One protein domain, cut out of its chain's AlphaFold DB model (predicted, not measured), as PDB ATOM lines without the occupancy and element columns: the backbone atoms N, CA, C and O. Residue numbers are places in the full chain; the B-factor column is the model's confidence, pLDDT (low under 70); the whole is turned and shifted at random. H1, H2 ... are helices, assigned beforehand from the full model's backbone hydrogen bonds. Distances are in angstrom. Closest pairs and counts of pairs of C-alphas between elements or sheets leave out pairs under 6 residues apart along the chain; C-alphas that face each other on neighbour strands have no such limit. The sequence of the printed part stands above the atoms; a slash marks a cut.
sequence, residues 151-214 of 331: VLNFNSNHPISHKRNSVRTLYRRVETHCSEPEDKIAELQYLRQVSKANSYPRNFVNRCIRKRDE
ATOM      1  N   VAL A 151      99.001   5.593  20.672       92.12
ATOM      2  CA  VAL A 151      98.099   5.961  19.581       92.12
ATOM      3  C   VAL A 151      98.371   7.410  19.192       92.12
ATOM      4  O   VAL A 151      99.241   8.073  19.752       92.12
ATOM      5  N   LEU A 152      97.616   7.931  18.227       93.38
ATOM      6  CA  LEU A 152      97.701   9.333  17.834       93.38
ATOM      7  C   LEU A 152      97.565  10.254  19.057       93.38
ATOM      8  O   LEU A 152      96.483  10.321  19.634       93.38
ATOM      9  N   ASN A 153      98.614  10.989  19.430       95.88
ATOM     10  CA  ASN A 153      98.578  11.882  20.590       95.88
ATOM     11  C   ASN A 153      97.578  13.035  20.376       95.88
ATOM     12  O   ASN A 153      97.546  13.655  19.306       95.88
ATOM     13  N   PHE A 154      96.781  13.358  21.400       96.19
ATOM     14  CA  PHE A 154      95.765  14.409  21.315       96.19
ATOM     15  C   PHE A 154      96.336  15.809  21.039       96.19
ATOM     16  O   PHE A 154      95.661  16.613  20.401       96.19
ATOM     17  N   ASN A 155      97.572  16.097  21.446       95.44
ATOM     18  CA  ASN A 155      98.211  17.405  21.260       95.44
ATOM     19  C   ASN A 155      98.938  17.546  19.914       95.44
ATOM     20  O   ASN A 155      99.408  18.626  19.576       95.44
ATOM     21  N   SER A 156      99.018  16.475  19.122       95.56
ATOM     22  CA  SER A 156      99.639  16.527  17.796       95.56
ATOM     23  C   SER A 156      98.861  17.433  16.826       95.56
ATOM     24  O   SER A 156      97.645  17.612  16.974       95.56
ATOM     25  N   ASN A 157      99.529  17.944  15.786       95.75
ATOM     26  CA  ASN A 157      98.927  18.792  14.745       95.75
ATOM     27  C   ASN A 157      98.068  18.000  13.731       95.75
ATOM     28  O   ASN A 157      98.173  18.169  12.522       95.75
ATOM     29  N   HIS A 158      97.237  17.083  14.226       94.50
ATOM     30  CA  HIS A 158      96.305  16.317  13.408       94.50
ATOM     31  C   HIS A 158      94.880  16.859  13.562       94.50
ATOM     32  O   HIS A 158      94.469  17.201  14.683       94.50
ATOM     33  N   PRO A 159      94.083  16.864  12.478       96.19
ATOM     34  CA  PRO A 159      92.666  17.182  12.527       96.19
ATOM     35  C   PRO A 159      91.909  16.441  13.639       96.19
ATOM     36  O   PRO A 159      92.122  15.253  13.903       96.19
ATOM     37  N   ILE A 160      90.946  17.133  14.258       94.62
ATOM     38  CA  ILE A 160      90.103  16.577  15.333       94.62
ATOM     39  C   ILE A 160      89.332  15.329  14.862       94.62
ATOM     40  O   ILE A 160      89.033  14.441  15.664       94.62
ATOM     41  N   SER A 161      89.017  15.235  13.566       93.75
ATOM     42  CA  SER A 161      88.385  14.063  12.951       93.75
ATOM     43  C   SER A 161      89.223  12.792  13.118       93.75
ATOM     44  O   SER A 161      88.662  11.766  13.502       93.75
ATOM     45  N   HIS A 162      90.542  12.855  12.919       93.81
ATOM     46  CA  HIS A 162      91.433  11.704  13.080       93.81
ATOM     47  C   HIS A 162      91.557  11.288  14.544       93.81
ATOM     48  O   HIS A 162      91.377  10.116  14.852       93.81
ATOM     49  N   LYS A 163      91.714  12.252  15.460       94.50
ATOM     50  CA  LYS A 163      91.718  12.004  16.916       94.50
ATOM     51  C   LYS A 163      90.426  11.322  17.375       94.50
ATOM     52  O   LYS A 163      90.431  10.369  18.151       94.50
ATOM     53  N   ARG A 164      89.284  11.769  16.843       94.81
ATOM     54  CA  ARG A 164      87.983  11.127  17.075       94.81
ATOM     55  C   ARG A 164      87.944   9.708  16.511       94.81
ATOM     56  O   ARG A 164      87.385   8.819  17.150       94.81
ATOM     57  N   ASN A 165      88.502   9.499  15.320       93.38
ATOM     58  CA  ASN A 165      88.530   8.191  14.681       93.38
ATOM     59  C   ASN A 165      89.403   7.187  15.442       93.38
ATOM     60  O   ASN A 165      89.015   6.028  15.545       93.38
ATOM     61  N   SER A 166      90.511   7.628  16.042       93.81
ATOM     62  CA  SER A 166      91.349   6.786  16.905       93.81
ATOM     63  C   SER A 166      90.537   6.189  18.057       93.81
ATOM     64  O   SER A 166      90.515   4.974  18.231       93.81
ATOM     65  N   VAL A 167      89.771   7.020  18.775       94.62
ATOM     66  CA  VAL A 167      88.894   6.550  19.863       94.62
ATOM     67  C   VAL A 167      87.790   5.632  19.333       94.62
ATOM     68  O   VAL A 167      87.526   4.578  19.906       94.62
ATOM     69  N   ARG A 168      87.140   6.010  18.225       93.44
ATOM     70  CA  ARG A 168      86.040   5.228  17.640       93.44
ATOM     71  C   ARG A 168      86.475   3.858  17.146       93.44
ATOM     72  O   ARG A 168      85.714   2.911  17.289       93.44
ATOM     73  N   THR A 169      87.670   3.757  16.576       91.75
ATOM     74  CA  THR A 169      88.207   2.491  16.067       91.75
ATOM     75  C   THR A 169      88.471   1.528  17.219       91.75
ATOM     76  O   THR A 169      88.026   0.387  17.165       91.75
ATOM     77  N   LEU A 170      89.090   2.003  18.307       93.00
ATOM     78  CA  LEU A 170      89.277   1.196  19.516       93.00
ATOM     79  C   LEU A 170      87.939   0.787  20.139       93.00
ATOM     80  O   LEU A 170      87.760  -0.365  20.512       93.00
ATOM     81  N   TYR A 171      86.970   1.701  20.196       93.88
ATOM     82  CA  TYR A 171      85.644   1.373  20.720       93.88
ATOM     83  C   TYR A 171      84.908   0.354  19.839       93.88
ATOM     84  O   TYR A 171      84.263  -0.556  20.347       93.88
ATOM     85  N   ARG A 172      85.049   0.440  18.510       90.69
ATOM     86  CA  ARG A 172      84.503  -0.568  17.592       90.69
ATOM     87  C   ARG A 172      85.101  -1.948  17.865       90.69
ATOM     88  O   ARG A 172      84.365  -2.926  17.787       90.69
ATOM     89  N   ARG A 173      86.392  -2.038  18.205       91.31
ATOM     90  CA  ARG A 173      87.025  -3.312  18.587       91.31
ATOM     91  C   ARG A 173      86.394  -3.906  19.845       91.31
ATOM     92  O   ARG A 173      86.065  -5.082  19.814       91.31
ATOM     93  N   VAL A 174      86.102  -3.095  20.871       91.31
ATOM     94  CA  VAL A 174      85.364  -3.543  22.075       91.31
ATOM     95  C   VAL A 174      84.072  -4.263  21.683       91.31
ATOM     96  O   VAL A 174      83.785  -5.348  22.169       91.31
ATOM     97  N   GLU A 175      83.284  -3.682  20.782       89.25
ATOM     98  CA  GLU A 175      81.989  -4.264  20.414       89.25
ATOM     99  C   GLU A 175      82.088  -5.478  19.494       89.25
ATOM    100  O   GLU A 175      81.232  -6.356  19.561       89.25
ATOM    101  N   THR A 176      83.077  -5.491  18.600       87.00
ATOM    102  CA  THR A 176      83.169  -6.486  17.521       87.00
ATOM    103  C   THR A 176      84.053  -7.678  17.867       87.00
ATOM    104  O   THR A 176      83.830  -8.747  17.321       87.00
ATOM    105  N   HIS A 177      85.053  -7.503  18.736       87.38
ATOM    106  CA  HIS A 177      86.045  -8.538  19.048       87.38
ATOM    107  C   HIS A 177      85.761  -9.237  20.379       87.38
ATOM    108  O   HIS A 177      86.175 -10.378  20.556       87.38
ATOM    109  N   CYS A 178      85.076  -8.579  21.319       90.12
ATOM    110  CA  CYS A 178      84.722  -9.176  22.604       90.12
ATOM    111  C   CYS A 178      83.332  -9.819  22.535       90.12
ATOM    112  O   CYS A 178      82.350  -9.126  22.249       90.12
ATOM    113  N   SER A 179      83.233 -11.110  22.848       88.88
ATOM    114  CA  SER A 179      81.939 -11.809  22.896       88.88
ATOM    115  C   SER A 179      81.177 -11.522  24.189       88.88
ATOM    116  O   SER A 179      79.984 -11.220  24.152       88.88
ATOM    117  N   GLU A 180      81.862 -11.579  25.332       90.44
ATOM    118  CA  GLU A 180      81.232 -11.520  26.653       90.44
ATOM    119  C   GLU A 180      81.171 -10.094  27.217       90.44
ATOM    120  O   GLU A 180      82.040  -9.262  26.921       90.44
ATOM    121  N   PRO A 181      80.149  -9.773  28.031       91.62
ATOM    122  CA  PRO A 181      80.020  -8.448  28.625       91.62
ATOM    123  C   PRO A 181      81.182  -8.100  29.567       91.62
ATOM    124  O   PRO A 181      81.613  -6.947  29.589       91.62
ATOM    125  N   GLU A 182      81.741  -9.071  30.288       93.00
ATOM    126  CA  GLU A 182      82.876  -8.875  31.194       93.00
ATOM    127  C   GLU A 182      84.123  -8.418  30.424       93.00
ATOM    128  O   GLU A 182      84.765  -7.431  30.799       93.00
ATOM    129  N   ASP A 183      84.418  -9.062  29.291       92.88
ATOM    130  CA  ASP A 183      85.555  -8.683  28.450       92.88
ATOM    131  C   ASP A 183      85.335  -7.326  27.792       92.88
ATOM    132  O   ASP A 183      86.274  -6.543  27.669       92.88
ATOM    133  N   LYS A 184      84.093  -7.002  27.409       93.81
ATOM    134  CA  LYS A 184      83.756  -5.666  26.895       93.81
ATOM    135  C   LYS A 184      84.044  -4.588  27.931       93.81
ATOM    136  O   LYS A 184      84.555  -3.523  27.582       93.81
ATOM    137  N   ILE A 185      83.735  -4.845  29.202       95.06
ATOM    138  CA  ILE A 185      84.028  -3.916  30.298       95.06
ATOM    139  C   ILE A 185      85.542  -3.766  30.474       95.06
ATOM    140  O   ILE A 185      86.025  -2.631  30.531       95.06
ATOM    141  N   ALA A 186      86.292  -4.870  30.512       95.44
ATOM    142  CA  ALA A 186      87.750  -4.848  30.631       95.44
ATOM    143  C   ALA A 186      88.413  -4.106  29.454       95.44
ATOM    144  O   ALA A 186      89.253  -3.223  29.643       95.44
ATOM    145  N   GLU A 187      87.966  -4.375  28.230       95.56
ATOM    146  CA  GLU A 187      88.461  -3.738  27.011       95.56
ATOM    147  C   GLU A 187      88.122  -2.238  26.973       95.56
ATOM    148  O   GLU A 187      88.939  -1.400  26.578       95.56
ATOM    149  N   LEU A 188      86.942  -1.852  27.467       95.31
ATOM    150  CA  LEU A 188      86.562  -0.447  27.604       95.31
ATOM    151  C   LEU A 188      87.409   0.283  28.657       95.31
ATOM    152  O   LEU A 188      87.742   1.461  28.480       95.31
ATOM    153  N   GLN A 189      87.772  -0.389  29.753       95.94
ATOM    154  CA  GLN A 189      88.711   0.151  30.740       95.94
ATOM    155  C   GLN A 189      90.094   0.364  30.118       95.94
ATOM    156  O   GLN A 189      90.667   1.449  30.267       95.94
ATOM    157  N   TYR A 190      90.580  -0.601  29.335       95.75
ATOM    158  CA  TYR A 190      91.826  -0.460  28.588       95.75
ATOM    159  C   TYR A 190      91.784   0.726  27.613       95.75
ATOM    160  O   TYR A 190      92.698   1.553  27.606       95.75
ATOM    161  N   LEU A 191      90.702   0.894  26.841       95.56
ATOM    162  CA  LEU A 191      90.529   2.039  25.937       95.56
ATOM    163  C   LEU A 191      90.677   3.373  26.679       95.56
ATOM    164  O   LEU A 191      91.321   4.305  26.180       95.56
ATOM    165  N   ARG A 192      90.098   3.481  27.880       95.75
ATOM    166  CA  ARG A 192      90.219   4.680  28.723       95.75
ATOM    167  C   ARG A 192      91.658   4.897  29.188       95.75
ATOM    168  O   ARG A 192      92.107   6.043  29.202       95.75
ATOM    169  N   GLN A 193      92.383   3.831  29.522       96.38
ATOM    170  CA  GLN A 193      93.793   3.897  29.910       96.38
ATOM    171  C   GLN A 193      94.679   4.366  28.749       96.38
ATOM    172  O   GLN A 193      95.430   5.326  28.919       96.38
ATOM    173  N   VAL A 194      94.527   3.775  27.559       96.00
ATOM    174  CA  VAL A 194      95.224   4.204  26.331       96.00
ATOM    175  C   VAL A 194      94.931   5.671  26.035       96.00
ATOM    176  O   VAL A 194      95.843   6.466  25.820       96.00
ATOM    177  N   SER A 195      93.659   6.063  26.076       96.31
ATOM    178  CA  SER A 195      93.256   7.447  25.809       96.31
ATOM    179  C   SER A 195      93.908   8.421  26.798       96.31
ATOM    180  O   SER A 195      94.429   9.459  26.390       96.31
ATOM    181  N   LYS A 196      93.941   8.067  28.091       96.38
ATOM    182  CA  LYS A 196      94.593   8.868  29.135       96.38
ATOM    183  C   LYS A 196      96.100   8.995  28.891       96.38
ATOM    184  O   LYS A 196      96.615  10.107  28.959       96.38
ATOM    185  N   ALA A 197      96.782   7.895  28.570       96.44
ATOM    186  CA  ALA A 197      98.218   7.890  28.279       96.44
ATOM    187  C   ALA A 197      98.577   8.779  27.072       96.44
ATOM    188  O   ALA A 197      99.637   9.393  27.042       96.44
ATOM    189  N   ASN A 198      97.657   8.924  26.115       97.19
ATOM    190  CA  ASN A 198      97.844   9.719  24.898       97.19
ATOM    191  C   ASN A 198      97.206  11.125  24.978       97.19
ATOM    192  O   ASN A 198      96.916  11.742  23.950       97.19
ATOM    193  N   SER A 199      97.004  11.643  26.197       97.25
ATOM    194  CA  SER A 199      96.520  13.007  26.489       97.25
ATOM    195  C   SER A 199      95.093  13.331  26.021       97.25
ATOM    196  O   SER A 199      94.735  14.500  25.888       97.25
ATOM    197  N   TYR A 200      94.235  12.332  25.789       97.62
ATOM    198  CA  TYR A 200      92.846  12.591  25.399       97.62
ATOM    199  C   TYR A 200      91.997  13.068  26.590       97.62
ATOM    200  O   TYR A 200      91.915  12.371  27.607       97.62
ATOM    201  N   PRO A 201      91.259  14.188  26.459       96.75
ATOM    202  CA  PRO A 201      90.314  14.622  27.482       96.75
ATOM    203  C   PRO A 201      89.179  13.607  27.682       96.75
ATOM    204  O   PRO A 201      88.556  13.159  26.716       96.75
ATOM    205  N   ARG A 202      88.821  13.300  28.938       95.56
ATOM    206  CA  ARG A 202      87.757  12.322  29.265       95.56
ATOM    207  C   ARG A 202      86.422  12.642  28.584       95.56
ATOM    208  O   ARG A 202      85.788  11.763  28.006       95.56
ATOM    209  N   ASN A 203      86.027  13.916  28.580       95.00
ATOM    210  CA  ASN A 203      84.784  14.373  27.950       95.00
ATOM    211  C   ASN A 203      84.787  14.164  26.430       95.00
ATOM    212  O   ASN A 203      83.743  13.878  25.842       95.00
ATOM    213  N   PHE A 204      85.956  14.280  25.792       94.81
ATOM    214  CA  PHE A 204      86.109  14.010  24.366       94.81
ATOM    215  C   PHE A 204      85.883  12.524  24.077       94.81
ATOM    216  O   PHE A 204      85.077  12.194  23.208       94.81
ATOM    217  N   VAL A 205      86.523  11.638  24.846       95.19
ATOM    218  CA  VAL A 205      86.385  10.177  24.716       95.19
ATOM    219  C   VAL A 205      84.934   9.738  24.923       95.19
ATOM    220  O   VAL A 205      84.361   9.087  24.053       95.19
ATOM    221  N   ASN A 206      84.294  10.178  26.010       93.94
ATOM    222  CA  ASN A 206      82.905   9.818  26.320       93.94
ATOM    223  C   ASN A 206      81.927  10.266  25.223       93.94
ATOM    224  O   ASN A 206      81.000   9.539  24.874       93.94
ATOM    225  N   ARG A 207      82.156  11.440  24.621       93.25
ATOM    226  CA  ARG A 207      81.353  11.927  23.489       93.25
ATOM    227  C   ARG A 207      81.547  11.080  22.228       93.25
ATOM    228  O   ARG A 207      80.618  10.965  21.430       93.25
ATOM    229  N   CYS A 208      82.740  10.524  22.019       90.75
ATOM    230  CA  CYS A 208      83.014   9.643  20.882       90.75
ATOM    231  C   CYS A 208      82.262   8.317  20.995       90.75
ATOM    232  O   CYS A 208      81.794   7.830  19.967       90.75
ATOM    233  N   ILE A 209      82.143   7.798  22.219       89.75
ATOM    234  CA  ILE A 209      81.427   6.561  22.550       89.75
ATOM    235  C   ILE A 209      79.912   6.778  22.379       89.75
ATOM    236  O   ILE A 209      79.307   6.192  21.488       89.75
ATOM    237  N   ARG A 210      79.328   7.753  23.097       81.81
ATOM    238  CA  ARG A 210      77.868   8.005  23.113       81.81
ATOM    239  C   ARG A 210      77.245   8.314  21.748       81.81
ATOM    240  O   ARG A 210      76.139   7.881  21.455       81.81
ATOM    241  N   LYS A 211      77.944   9.065  20.882       62.66
ATOM    242  CA  LYS A 211      77.408   9.468  19.562       62.66
ATOM    243  C   LYS A 211      77.153   8.296  18.605       62.66
ATOM    244  O   LYS A 211      76.636   8.533  17.511       62.66
ATOM    245  N   ARG A 212      77.585   7.080  18.946       59.78
ATOM    246  CA  ARG A 212      77.289   5.880  18.164       59.78
ATOM    247  C   ARG A 212      76.018   5.187  18.652       59.78
ATOM    248  O   ARG A 212      75.204   4.849  17.802       59.78
ATOM    249  N   ASP A 213      75.817   5.101  19.964       54.94
ATOM    250  CA  ASP A 213      74.614   4.518  20.580       54.94
ATOM    251  C   ASP A 213      73.335   5.254  20.141       54.94
ATOM    252  O   ASP A 213      72.285   4.651  19.947       54.94
ATOM    253  N   GLU A 214      73.439   6.565  19.902       50.34
ATOM    254  CA  GLU A 214      72.325   7.432  19.489       50.34
ATOM    255  C   GLU A 214      72.003   7.389  17.979       50.34
ATOM    256  O   GLU A 214      71.047   8.032  17.543       50.34
TER     257      GLU A 214
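What this domain is: This is residues 151 to 214 of the 331 residues of the protein "Reverse transcriptase domain-containing protein" of Sparganum proliferum (UniProt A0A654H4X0). Two long helices, H1 and H2, lie side by side as a hairpin, and the shorter H3 folds back to cross H1. The printed part has 64 residues, 47 of them in three named helices, H1, H2 and H3 in that order along the chain, with no named strand; its class is all helix, and it is compact, with a radius of gyration of the C-alphas of 11.6 A and spans of 37 by 25 by 18 A.

How they stand to each other: H1, residues 160 to 177, touches H2, residues 181 to 197, with 167 to 175 alone: a hairpin at a shallow tilt of 24 degrees, closest C-alphas Val 174 and Lys 184, 5.5 A. H3, residues 202 to 213, touches H1 with 205 to 209 alone at a steep tilt of 58 degrees, closest C-alphas Arg 168 and Cys 208, 6.3 A. H2 and H3, also a hairpin, only just touch, with 3 pairs of C-alphas within 8 A. Every O i to N i+4 pair is within hydrogen-bond range in H1 and H2, 6 of 8 in H3.

Where its parts are: H1 spans 25.7 A from C-alpha 160 at (90.103, 16.577, 15.333), H2 24.5 A, and H3 17.6 A to C-alpha 213 at (74.614, 4.518, 20.580).

The domain as a whole: The printed part has no cut. Both links between helices are tight. Residues 211 to 214 have pLDDT under 70.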